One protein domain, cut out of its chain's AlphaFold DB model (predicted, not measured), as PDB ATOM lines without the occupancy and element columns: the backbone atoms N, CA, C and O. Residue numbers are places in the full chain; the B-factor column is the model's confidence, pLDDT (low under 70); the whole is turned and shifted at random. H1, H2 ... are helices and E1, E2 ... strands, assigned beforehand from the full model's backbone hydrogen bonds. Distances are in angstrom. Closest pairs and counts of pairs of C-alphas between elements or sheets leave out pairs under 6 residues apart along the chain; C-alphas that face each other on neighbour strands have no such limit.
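Overview. This is residues 5 to 92 of the 92 residues of an uncharacterized protein of Thermotoga sp. 47_83 (UniProt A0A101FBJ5). A strongly twisted sheet of five strands forms the main body, and one helix, H1, packs on it with its residues 10 to 18, running across strand E2. Beyond that contact, residues 22 to 28, of which 22 belongs to H1, stick out free. The printed part has 88 residues, with one named helix followed by five named strands, a mixed class. The sheet, in order E1, E2, E3, E4, E5, is antiparallel throughout and a meander, each strand the antiparallel neighbour of the one before. The whole is compact, with a radius of gyration of the C-alphas of 13.2 A and spans of 36 by 29 by 27 A.

Along the chain. Find C-alpha 51 at (9.835, 16.986, -9.723); from there E3, residues 51 to 59, runs 22.2 A. E2 is residues 40 to 47, 20.2 A, and E1 residues 34 to 37. E4 is residues 68 to 72, and E5, residues 86 to 90, ends at (2.921, 30.564, -7.667). H1, residues 10 to 22, begins at (0.063, 10.065, -13.821) and runs 18.2 A.

Arrangement. Start at the hairpin of E2 and E3, 154 degrees between directions, where N 43 and O 55 are 2.8 A apart, within hydrogen-bond range. In the hairpin E1 and E2, look at N 35 and O 42, 2.8 A; in E3 and E4, at N 54 and O 69, 2.8 A; in E4 and E5, at N 70 and O 88, 2.8 A. E1 and E5 are the edge strands, and they are apart. H1 is on the sheet at a height of 9.7 A, over E2, across the strands at 78 degrees on the local plane; their closest C-alphas, Glu 11 and Leu 47, are 7.3 A apart. In H1 every O i to N i+4 pair is within hydrogen-bond range.

Size, cuts and confidence. The C-alphas of Lys 5 and Val 92, the two farthest apart, are 37.6 A apart. The printed part has no cut. The links from H1 to E1 and from E4 to E5 are long. No printed residue is under 70 in pLDDT.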
ATOM      1  N   LYS A   5      -8.873  -0.847 -13.156       88.25
ATOM      2  CA  LYS A   5      -8.141  -1.535 -14.233       88.25
ATOM      3  C   LYS A   5      -7.744  -0.620 -15.397       88.25
ATOM      4  O   LYS A   5      -6.876  -0.993 -16.171       88.25
ATOM      5  N   PHE A   6      -8.384   0.541 -15.527       88.06
ATOM      6  CA  PHE A   6      -8.079   1.533 -16.563       88.06
ATOM      7  C   PHE A   6      -7.199   2.673 -16.039       88.06
ATOM      8  O   PHE A   6      -6.871   3.584 -16.793       88.06
ATOM      9  N   ALA A   7      -6.862   2.665 -14.746       91.75
ATOM     10  CA  ALA A   7      -6.027   3.694 -14.153       91.75
ATOM     11  C   ALA A   7      -4.555   3.420 -14.484       91.75
ATOM     12  O   ALA A   7      -4.061   2.315 -14.268       91.75
ATOM     13  N   VAL A   8      -3.875   4.446 -14.981       95.62
ATOM     14  CA  VAL A   8      -2.435   4.453 -15.251       95.62
ATOM     15  C   VAL A   8      -1.816   5.520 -14.348       95.62
ATOM     16  O   VAL A   8      -2.438   6.578 -14.190       95.62
ATOM     17  N   PRO A   9      -0.634   5.286 -13.745       97.62
ATOM     18  CA  PRO A   9       0.076   6.320 -13.005       97.62
ATOM     19  C   PRO A   9       0.228   7.604 -13.819       97.62
ATOM     20  O   PRO A   9       0.487   7.572 -15.025       97.62
ATOM     21  N   ILE A  10       0.076   8.752 -13.162       98.12
ATOM     22  CA  ILE A  10       0.063  10.065 -13.821       98.12
ATOM     23  C   ILE A  10       1.355  10.298 -14.604       98.12
ATOM     24  O   ILE A  10       1.304  10.761 -15.742       98.12
ATOM     25  N   GLU A  11       2.497   9.963 -14.003       98.38
ATOM     26  CA  GLU A  11       3.815  10.148 -14.615       98.38
ATOM     27  C   GLU A  11       3.990   9.262 -15.853       98.38
ATOM     28  O   GLU A  11       4.437   9.749 -16.889       98.38
ATOM     29  N   GLU A  12       3.554   8.001 -15.786       98.31
ATOM     30  CA  GLU A  12       3.575   7.075 -16.924       98.31
ATOM     31  C   GLU A  12       2.671   7.573 -18.060       98.31
ATOM     32  O   GLU A  12       3.100   7.666 -19.213       98.31
ATOM     33  N   GLY A  13       1.440   7.977 -17.737       98.00
ATOM     34  CA  GLY A  13       0.513   8.549 -18.711       98.00
ATOM     35  C   GLY A  13       1.063   9.819 -19.367       98.00
ATOM     36  O   GLY A  13       0.937   9.992 -20.581       98.00
ATOM     37  N   TYR A  14       1.737  10.676 -18.596       98.06
ATOM     38  CA  TYR A  14       2.385  11.881 -19.112       98.06
ATOM     39  C   TYR A  14       3.573  11.562 -20.030       98.06
ATOM     40  O   TYR A  14       3.743  12.215 -21.063       98.06
ATOM     41  N   GLU A  15       4.379  10.548 -19.711       97.69
ATOM     42  CA  GLU A  15       5.466  10.093 -20.581       97.69
ATOM     43  C   GLU A  15       4.943   9.517 -21.903       97.69
ATOM     44  O   GLU A  15       5.465   9.861 -22.966       97.69
ATOM     45  N   ILE A  16       3.897   8.683 -21.859       97.56
ATOM     46  CA  ILE A  16       3.228   8.147 -23.056       97.56
ATOM     47  C   ILE A  16       2.684   9.297 -23.906       97.56
ATOM     48  O   ILE A  16       2.963   9.366 -25.106       97.56
ATOM     49  N   PHE A  17       1.964  10.233 -23.282       97.19
ATOM     50  CA  PHE A  17       1.448  11.430 -23.939       97.19
ATOM     51  C   PHE A  17       2.573  12.232 -24.602       97.19
ATOM     52  O   PHE A  17       2.478  12.540 -25.789       97.19
ATOM     53  N   THR A  18       3.662  12.508 -23.877       95.56
ATOM     54  CA  THR A  18       4.808  13.294 -24.361       95.56
ATOM     55  C   THR A  18       5.488  12.629 -25.563       95.56
ATOM     56  O   THR A  18       5.790  13.293 -26.557       95.56
ATOM     57  N   LYS A  19       5.673  11.303 -25.516       96.00
ATOM     58  CA  LYS A  19       6.202  10.507 -26.639       96.00
ATOM     59  C   LYS A  19       5.249  10.501 -27.838       96.00
ATOM     60  O   LYS A  19       5.696  10.523 -28.980       96.00
ATOM     61  N   ALA A  20       3.936  10.494 -27.623       95.88
ATOM     62  CA  ALA A  20       2.977  10.582 -28.722       95.88
ATOM     63  C   ALA A  20       3.026  11.966 -29.394       95.88
ATOM     64  O   ALA A  20       3.155  12.060 -30.615       95.88
ATOM     65  N   ILE A  21       3.006  13.052 -28.610       95.19
ATOM     66  CA  ILE A  21       3.025  14.420 -29.154       95.19
ATOM     67  C   ILE A  21       4.364  14.797 -29.796       95.19
ATOM     68  O   ILE A  21       4.408  15.722 -30.607       95.19
ATOM     69  N   SER A  22       5.475  14.118 -29.487       92.94
ATOM     70  CA  SER A  22       6.738  14.382 -30.186       92.94
ATOM     71  C   SER A  22       6.659  14.020 -31.674       92.94
ATOM     72  O   SER A  22       7.341  14.663 -32.469       92.94
ATOM     73  N   ASN A  23       5.770  13.091 -32.044       94.50
ATOM     74  CA  ASN A  23       5.622  12.526 -33.389       94.50
ATOM     75  C   ASN A  23       4.564  13.216 -34.276       94.50
ATOM     76  O   ASN A  23       4.288  12.739 -35.373       94.50
ATOM     77  N   ILE A  24       3.961  14.325 -33.833       94.00
ATOM     78  CA  ILE A  24       2.930  15.050 -34.606       94.00
ATOM     79  C   ILE A  24       3.401  16.447 -35.035       94.00
ATOM     80  O   ILE A  24       4.378  16.980 -34.507       94.00
ATOM     81  N   SER A  25       2.709  17.070 -35.995       93.19
ATOM     82  CA  SER A  25       3.034  18.424 -36.470       93.19
ATOM     83  C   SER A  25       2.812  19.485 -35.383       93.19
ATOM     84  O   SER A  25       1.951  19.336 -34.517       93.19
ATOM     85  N   GLY A  26       3.555  20.596 -35.430       88.56
ATOM     86  CA  GLY A  26       3.494  21.642 -34.398       88.56
ATOM     87  C   GLY A  26       2.090  22.220 -34.158       88.56
ATOM     88  O   GLY A  26       1.729  22.508 -33.020       88.56
ATOM     89  N   VAL A  27       1.260  22.317 -35.201       90.69
ATOM     90  CA  VAL A  27      -0.140  22.764 -35.077       90.69
ATOM     91  C   VAL A  27      -0.969  21.783 -34.240       90.69
ATOM     92  O   VAL A  27      -1.801  22.214 -33.442       90.69
ATOM     93  N   ALA A  28      -0.706  20.480 -34.366       89.50
ATOM     94  CA  ALA A  28      -1.387  19.430 -33.615       89.50
ATOM     95  C   ALA A  28      -0.877  19.286 -32.163       89.50
ATOM     96  O   ALA A  28      -1.614  18.807 -31.304       89.50
ATOM     97  N   LYS A  29       0.334  19.772 -31.838       91.12
ATOM     98  CA  LYS A  29       0.931  19.718 -30.479       91.12
ATOM     99  C   LYS A  29       0.259  20.622 -29.433       91.12
ATOM    100  O   LYS A  29       0.754  20.739 -28.320       91.12
ATOM    101  N   ARG A  30      -0.865  21.266 -29.753       89.69
ATOM    102  CA  ARG A  30      -1.593  22.171 -28.839       89.69
ATOM    103  C   ARG A  30      -2.410  21.443 -27.761       89.69
ATOM    104  O   ARG A  30      -3.026  22.101 -26.921       89.69
ATOM    105  N   VAL A  31      -2.449  20.112 -27.803       93.19
ATOM    106  CA  VAL A  31      -3.104  19.270 -26.795       93.19
ATOM    107  C   VAL A  31      -2.387  19.355 -25.445       93.19
ATOM    108  O   VAL A  31      -1.191  19.620 -25.376       93.19
ATOM    109  N   ARG A  32      -3.130  19.123 -24.359       95.38
ATOM    110  CA  ARG A  32      -2.623  19.159 -22.981       95.38
ATOM    111  C   ARG A  32      -3.076  17.916 -22.234       95.38
ATOM    112  O   ARG A  32      -4.215  17.482 -22.415       95.38
ATOM    113  N   TYR A  33      -2.221  17.392 -21.365       97.44
ATOM    114  CA  TYR A  33      -2.570  16.288 -20.478       97.44
ATOM    115  C   TYR A  33      -3.216  16.842 -19.201       97.44
ATOM    116  O   TYR A  33      -2.557  17.509 -18.403       97.44
ATOM    117  N   VAL A  34      -4.531  16.647 -19.047       97.75
ATOM    118  CA  VAL A  34      -5.342  17.327 -18.020       97.75
ATOM    119  C   VAL A  34      -6.213  16.339 -17.248       97.75
ATOM    120  O   VAL A  34      -7.004  15.600 -17.830       97.75
ATOM    121  N   MET A  35      -6.129  16.398 -15.921       96.44
ATOM    122  CA  MET A  35      -6.958  15.656 -14.977       96.44
ATOM    123  C   MET A  35      -8.202  16.455 -14.575       96.44
ATOM    124  O   MET A  35      -8.145  17.658 -14.309       96.44
ATOM    125  N   SER A  36      -9.344  15.771 -14.481       95.75
ATOM    126  CA  SER A  36     -10.548  16.326 -13.860       95.75
ATOM    127  C   SER A  36     -10.516  16.095 -12.356       95.75
ATOM    128  O   SER A  36     -10.739  14.975 -11.919       95.75
ATOM    129  N   HIS A  37     -10.295  17.145 -11.574       95.88
ATOM    130  CA  HIS A  37     -10.227  17.106 -10.118       95.88
ATOM    131  C   HIS A  37     -11.411  17.854  -9.484       95.88
ATOM    132  O   HIS A  37     -11.990  18.748 -10.101       95.88
ATOM    133  N   ARG A  38     -11.751  17.552  -8.222       95.19
ATOM    134  CA  ARG A  38     -12.816  18.269  -7.484       95.19
ATOM    135  C   ARG A  38     -12.561  19.775  -7.349       95.19
ATOM    136  O   ARG A  38     -13.505  20.542  -7.225       95.19
ATOM    137  N   THR A  39     -11.300  20.209  -7.387       95.00
ATOM    138  CA  THR A  39     -10.927  21.635  -7.323       95.00
ATOM    139  C   THR A  39     -10.832  22.305  -8.697       95.00
ATOM    140  O   THR A  39     -10.734  23.531  -8.776       95.00
ATOM    141  N   GLY A  40     -10.897  21.534  -9.787       96.00
ATOM    142  CA  GLY A  40     -10.830  22.058 -11.145       96.00
ATOM    143  C   GLY A  40     -10.175  21.116 -12.154       96.00
ATOM    144  O   GLY A  40     -10.007  19.921 -11.932       96.00
ATOM    145  N   LYS A  41      -9.799  21.670 -13.304       97.00
ATOM    146  CA  LYS A  41      -9.031  20.973 -14.339       97.00
ATOM    147  C   LYS A  41      -7.549  21.254 -14.115       97.00
ATOM    148  O   LYS A  41      -7.124  22.401 -14.270       97.00
ATOM    149  N   ILE A  42      -6.796  20.219 -13.757       97.81
ATOM    150  CA  ILE A  42      -5.373  20.312 -13.427       97.81
ATOM    151  C   ILE A  42      -4.572  19.744 -14.595       97.81
ATOM    152  O   ILE A  42      -4.688  18.571 -14.934       97.81
ATOM    153  N   GLU A  43      -3.796  20.599 -15.239       97.94
ATOM    154  CA  GLU A  43      -2.833  20.248 -16.275       97.94
ATOM    155  C   GLU A  43      -1.550  19.725 -15.627       97.94
ATOM    156  O   GLU A  43      -1.043  20.336 -14.685       97.94
ATOM    157  N   ILE A  44      -1.015  18.625 -16.152       98.31
ATOM    158  CA  ILE A  44       0.362  18.211 -15.888       98.31
ATOM    159  C   ILE A  44       1.214  18.952 -16.918       98.31
ATOM    160  O   ILE A  44       1.128  18.671 -18.112       98.31
ATOM    161  N   ALA A  45       1.968  19.947 -16.460       97.19
ATOM    162  CA  ALA A  45       2.671  20.892 -17.323       97.19
ATOM    163  C   ALA A  45       4.115  20.466 -17.623       97.19
ATOM    164  O   ALA A  45       4.647  20.805 -18.679       97.19
ATOM    165  N   ALA A  46       4.760  19.756 -16.694       97.75
ATOM    166  CA  ALA A  46       6.113  19.245 -16.875       97.75
ATOM    167  C   ALA A  46       6.410  18.068 -15.941       97.75
ATOM    168  O   ALA A  46       5.859  17.969 -14.845       97.75
ATOM    169  N   LEU A  47       7.351  17.224 -16.361       98.19
ATOM    170  CA  LEU A  47       7.938  16.153 -15.564       98.19
ATOM    171  C   LEU A  47       9.459  16.211 -15.727       98.19
ATOM    172  O   LEU A  47       9.968  16.277 -16.844       98.19
ATOM    173  N   THR A  48      10.185  16.207 -14.614       97.44
ATOM    174  CA  THR A  48      11.653  16.251 -14.579       97.44
ATOM    175  C   THR A  48      12.204  14.995 -13.905       97.44
ATOM    176  O   THR A  48      11.466  14.065 -13.580       97.44
ATOM    177  N   LYS A  49      13.517  14.947 -13.653       96.88
ATOM    178  CA  LYS A  49      14.125  13.840 -12.905       96.88
ATOM    179  C   LYS A  49      13.572  13.724 -11.477       96.88
ATOM    180  O   LYS A  49      13.339  12.612 -11.024       96.88
ATOM    181  N   ASN A  50      13.335  14.852 -10.806       97.50
ATOM    182  CA  ASN A  50      13.021  14.876  -9.370       97.50
ATOM    183  C   ASN A  50      11.622  15.425  -9.056       97.50
ATOM    184  O   ASN A  50      11.073  15.136  -7.992       97.50
ATOM    185  N   PHE A  51      11.045  16.202  -9.973       98.38
ATOM    186  CA  PHE A  51       9.835  16.986  -9.723       98.38
ATOM    187  C   PHE A  51       8.812  16.845 -10.842       98.38
ATOM    188  O   PHE A  51       9.169  16.602 -11.999       98.38
ATOM    189  N   ILE A  52       7.556  17.080 -10.493       98.69
ATOM    190  CA  ILE A  52       6.427  17.223 -11.407       98.69
ATOM    191  C   ILE A  52       5.803  18.608 -11.213       98.69
ATOM    192  O   ILE A  52       5.783  19.142 -10.103       98.69
ATOM    193  N   VAL A  53       5.316  19.200 -12.300       98.50
ATOM    194  CA  VAL A  53       4.697  20.526 -12.291       98.50
ATOM    195  C   VAL A  53       3.247  20.416 -12.728       98.50
ATOM    196  O   VAL A  53       2.945  19.907 -13.810       98.50
ATOM    197  N   PHE A  54       2.357  20.960 -11.910       98.31
ATOM    198  CA  PHE A  54       0.932  21.069 -12.177       98.31
ATOM    199  C   PHE A  54       0.533  22.517 -12.418       98.31
ATOM    200  O   PHE A  54       1.133  23.450 -11.883       98.31
ATOM    201  N   LYS A  55      -0.534  22.709 -13.189       97.75
ATOM    202  CA  LYS A  55      -1.133  24.020 -13.426       97.75
ATOM    203  C   LYS A  55      -2.645  23.919 -13.472       97.75
ATOM    204  O   LYS A  55      -3.198  23.079 -14.175       97.75
ATOM    205  N   TYR A  56      -3.345  24.819 -12.796       97.00
ATOM    206  CA  TYR A  56      -4.790  24.912 -12.977       97.00
ATOM    207  C   TYR A  56      -5.128  25.489 -14.357       97.00
ATOM    208  O   TYR A  56      -4.912  26.672 -14.632       97.00
ATOM    209  N   HIS A  57      -5.705  24.650 -15.219       92.81
ATOM    210  CA  HIS A  57      -6.299  25.065 -16.491       92.81
ATOM    211  C   HIS A  57      -7.654  25.751 -16.264       92.81
ATOM    212  O   HIS A  57      -7.977  26.746 -16.911       92.81
ATOM    213  N   ARG A  58      -8.437  25.230 -15.314       91.19
ATOM    214  CA  ARG A  58      -9.657  25.842 -14.766       91.19
ATOM    215  C   ARG A  58      -9.719  25.519 -13.278       91.19
ATOM    216  O   ARG A  58      -9.388  24.397 -12.911       91.19
ATOM    217  N   ALA A  59     -10.168  26.449 -12.448       93.00
ATOM    218  CA  ALA A  59     -10.342  26.230 -11.014       93.00
ATOM    219  C   ALA A  59     -11.709  26.751 -10.567       93.00
ATOM    220  O   ALA A  59     -12.190  27.739 -11.124       93.00
ATOM    221  N   HIS A  60     -12.319  26.080  -9.588       89.12
ATOM    222  CA  HIS A  60     -13.555  26.556  -8.961       89.12
ATOM    223  C   HIS A  60     -13.291  27.764  -8.055       89.12
ATOM    224  O   HIS A  60     -14.016  28.750  -8.126       89.12
ATOM    225  N   ASP A  61     -12.234  27.689  -7.241       91.50
ATOM    226  CA  ASP A  61     -11.779  28.802  -6.409       91.50
ATOM    227  C   ASP A  61     -10.931  29.771  -7.243       91.50
ATOM    228  O   ASP A  61      -9.987  29.373  -7.936       91.50
ATOM    229  N   GLU A  62     -11.258  31.055  -7.143       89.31
ATOM    230  CA  GLU A  62     -10.551  32.144  -7.800       89.31
ATOM    231  C   GLU A  62      -9.059  32.182  -7.454       89.31
ATOM    232  O   GLU A  62      -8.244  32.446  -8.338       89.31
ATOM    233  N   LYS A  63      -8.698  31.840  -6.210       90.88
ATOM    234  CA  LYS A  63      -7.312  31.826  -5.706       90.88
ATOM    235  C   LYS A  63      -6.427  30.797  -6.404       90.88
ATOM    236  O   LYS A  63      -5.206  30.933  -6.429       90.88
ATOM    237  N   ASN A  64      -7.045  29.761  -6.967       90.94
ATOM    238  CA  ASN A  64      -6.356  28.694  -7.682       90.94
ATOM    239  C   ASN A  64      -6.290  28.954  -9.192       90.94
ATOM    240  O   ASN A  64      -5.642  28.199  -9.917       90.94
ATOM    241  N   ARG A  65      -6.942  30.002  -9.714       89.56
ATOM    242  CA  ARG A  65      -6.863  30.315 -11.146       89.56
ATOM    243  C   ARG A  65      -5.421  30.638 -11.515       89.56
ATOM    244  O   ARG A  65      -4.782  31.444 -10.860       89.56
ATOM    245  N   ARG A  66      -4.921  30.006 -12.582       89.38
ATOM    246  CA  ARG A  66      -3.537  30.147 -13.076       89.38
ATOM    247  C   ARG A  66      -2.445  29.711 -12.091       89.38
ATOM    248  O   ARG A  66      -1.276  29.850 -12.442       89.38
ATOM    249  N   LYS A  67      -2.796  29.131 -10.937       96.94
ATOM    250  CA  LYS A  67      -1.820  28.621  -9.974       96.94
ATOM    251  C   LYS A  67      -0.993  27.493 -10.601       96.94
ATOM    252  O   LYS A  67      -1.545  26.564 -11.205       96.94
ATOM    253  N   VAL A  68       0.321  27.599 -10.440       97.88
ATOM    254  CA  VAL A  68       1.333  26.590 -10.765       97.88
ATOM    255  C   VAL A  68       1.826  25.983  -9.456       97.88
ATOM    256  O   VAL A  68       1.997  26.707  -8.479       97.88
ATOM    257  N   MET A  69       2.018  24.666  -9.424       98.12
ATOM    258  CA  MET A  69       2.463  23.931  -8.239       98.12
ATOM    259  C   MET A  69       3.545  22.925  -8.629       98.12
ATOM    260  O   MET A  69       3.376  22.183  -9.598       98.12
ATOM    261  N   VAL A  70       4.632  22.878  -7.868       98.56
ATOM    262  CA  VAL A  70       5.760  21.963  -8.059       98.56
ATOM    263  C   VAL A  70       5.778  20.971  -6.907       98.56
ATOM    264  O   VAL A  70       5.878  21.367  -5.748       98.56
ATOM    265  N   TYR A  71       5.713  19.685  -7.226       98.75
ATOM    266  CA  TYR A  71       5.764  18.605  -6.245       98.75
ATOM    267  C   TYR A  71       6.962  17.701  -6.504       98.75
ATOM    268  O   TYR A  71       7.439  17.567  -7.637       98.75
ATOM    269  N   LYS A  72       7.418  17.013  -5.460       98.56
ATOM    270  CA  LYS A  72       8.279  15.842  -5.634       98.56
ATOM    271  C   LYS A  72       7.522  14.735  -6.371       98.56
ATOM    272  O   LYS A  72       6.310  14.594  -6.225       98.56
ATOM    273  N   ARG A  73       8.245  13.952  -7.169       98.19
ATOM    274  CA  ARG A  73       7.671  12.829  -7.920       98.19
ATOM    275  C   ARG A  73       7.087  11.739  -7.024       98.19
ATOM    276  O   ARG A  73       7.600  11.462  -5.942       98.19
ATOM    277  N   ASN A  74       6.071  11.072  -7.557       98.19
ATOM    278  CA  ASN A  74       5.474   9.859  -7.027       98.19
ATOM    279  C   ASN A  74       5.067   8.966  -8.212       98.19
ATOM    280  O   ASN A  74       4.031   9.174  -8.843       98.19
ATOM    281  N   SER A  75       5.876   7.943  -8.500       96.94
ATOM    282  CA  SER A  75       5.666   7.050  -9.649       96.94
ATOM    283  C   SER A  75       4.431   6.153  -9.526       96.94
ATOM    284  O   SER A  75       4.044   5.522 -10.504       96.94
ATOM    285  N   GLN A  76       3.824   6.074  -8.338       97.06
ATOM    286  CA  GLN A  76       2.620   5.284  -8.074       97.06
ATOM    287  C   GLN A  76       1.355   6.150  -7.983       97.06
ATOM    288  O   GLN A  76       0.268   5.612  -7.779       97.06
ATOM    289  N   ALA A  77       1.480   7.475  -8.131       97.50
ATOM    290  CA  ALA A  77       0.354   8.394  -8.048       97.50
ATOM    291  C   ALA A  77      -0.642   8.146  -9.184       97.50
ATOM    292  O   ALA A  77      -0.308   8.258 -10.367       97.50
ATOM    293  N   LEU A  78      -1.886   7.852  -8.816       95.88
ATOM    294  CA  LEU A  78      -3.011   7.738  -9.740       95.88
ATOM    295  C   LEU A  78      -3.804   9.046  -9.800       95.88
ATOM    296  O   LEU A  78      -4.507   9.294 -10.782       95.88
ATOM    297  N   TRP A  79      -3.698   9.879  -8.765       96.06
ATOM    298  CA  TRP A  79      -4.441  11.121  -8.619       96.06
ATOM    299  C   TRP A  79      -3.571  12.277  -8.111       96.06
ATOM    300  O   TRP A  79      -2.506  12.065  -7.539       96.06
ATOM    301  N   PHE A  80      -4.031  13.518  -8.305       97.31
ATOM    302  CA  PHE A  80      -3.334  14.707  -7.791       97.31
ATOM    303  C   PHE A  80      -3.145  14.656  -6.265       97.31
ATOM    304  O   PHE A  80      -2.111  15.073  -5.756       97.31
ATOM    305  N   ASP A  81      -4.112  14.077  -5.551       97.12
ATOM    306  CA  ASP A  81      -4.078  13.921  -4.092       97.12
ATOM    307  C   ASP A  81      -2.949  12.999  -3.590       97.12
ATOM    308  O   ASP A  81      -2.599  13.053  -2.413       97.12
ATOM    309  N   ASP A  82      -2.355  12.182  -4.465       97.62
ATOM    310  CA  ASP A  82      -1.246  11.288  -4.110       97.62
ATOM    311  C   ASP A  82       0.112  12.024  -4.049       97.62
ATOM    312  O   ASP A  82       1.136  11.423  -3.709       97.62
ATOM    313  N   TYR A  83       0.147  13.320  -4.380       97.94
ATOM    314  CA  TYR A  83       1.330  14.172  -4.269       97.94
ATOM    315  C   TYR A  83       1.267  15.005  -2.985       97.94
ATOM    316  O   TYR A  83       0.556  16.004  -2.901       97.94
ATOM    317  N   SER A  84       2.031  14.600  -1.971       96.88
ATOM    318  CA  SER A  84       2.008  15.214  -0.635       96.88
ATOM    319  C   SER A  84       3.125  16.233  -0.385       96.88
ATOM    320  O   SER A  84       2.982  17.108   0.465       96.88
ATOM    321  N   GLU A  85       4.234  16.148  -1.122       97.75
ATOM    322  CA  GLU A  85       5.417  16.997  -0.935       97.75
ATOM    323  C   GLU A  85       5.398  18.187  -1.913       97.75
ATOM    324  O   GLU A  85       5.992  18.119  -2.995       97.75
ATOM    325  N   LEU A  86       4.693  19.266  -1.540       98.00
ATOM    326  CA  LEU A  86       4.701  20.547  -2.262       98.00
ATOM    327  C   LEU A  86       6.019  21.288  -1.998       98.00
ATOM    328  O   LEU A  86       6.394  21.501  -0.847       98.00
ATOM    329  N   LEU A  87       6.697  21.700  -3.066       98.12
ATOM    330  CA  LEU A  87       7.984  22.398  -3.010       98.12
ATOM    331  C   LEU A  87       7.843  23.893  -3.294       98.12
ATOM    332  O   LEU A  87       8.507  24.704  -2.657       98.12
ATOM    333  N   GLU A  88       6.984  24.253  -4.247       97.50
ATOM    334  CA  GLU A  88       6.764  25.638  -4.654       97.50
ATOM    335  C   GLU A  88       5.368  25.795  -5.256       97.50
ATOM    336  O   GLU A  88       4.885  24.916  -5.974       97.50
ATOM    337  N   GLU A  89       4.723  26.930  -5.004       96.62
ATOM    338  CA  GLU A  89       3.536  27.341  -5.739       96.62
ATOM    339  C   GLU A  89       3.581  28.828  -6.073       96.62
ATOM    340  O   GLU A  89       4.124  29.640  -5.326       96.62
ATOM    341  N   TYR A  90       2.982  29.185  -7.206       95.50
ATOM    342  CA  TYR A  90       2.921  30.564  -7.667       95.50
ATOM    343  C   TYR A  90       1.611  30.833  -8.402       95.50
ATOM    344  O   TYR A  90       1.164  30.024  -9.219       95.50
ATOM    345  N   THR A  91       1.013  31.993  -8.138       93.06
ATOM    346  CA  THR A  91      -0.175  32.490  -8.837       93.06
ATOM    347  C   THR A  91       0.183  33.802  -9.526       93.06
ATOM    348  O   THR A  91       0.692  34.711  -8.876       93.06
ATOM    349  N   VAL A  92      -0.096  33.874 -10.833       75.75
ATOM    350  CA  VAL A  92      -0.023  35.106 -11.642       75.75
ATOM    351  C   VAL A  92      -1.329  35.875 -11.531       75.75
ATOM    352  O   VAL A  92      -2.386  35.231 -11.751       75.75
TER     353      VAL A  92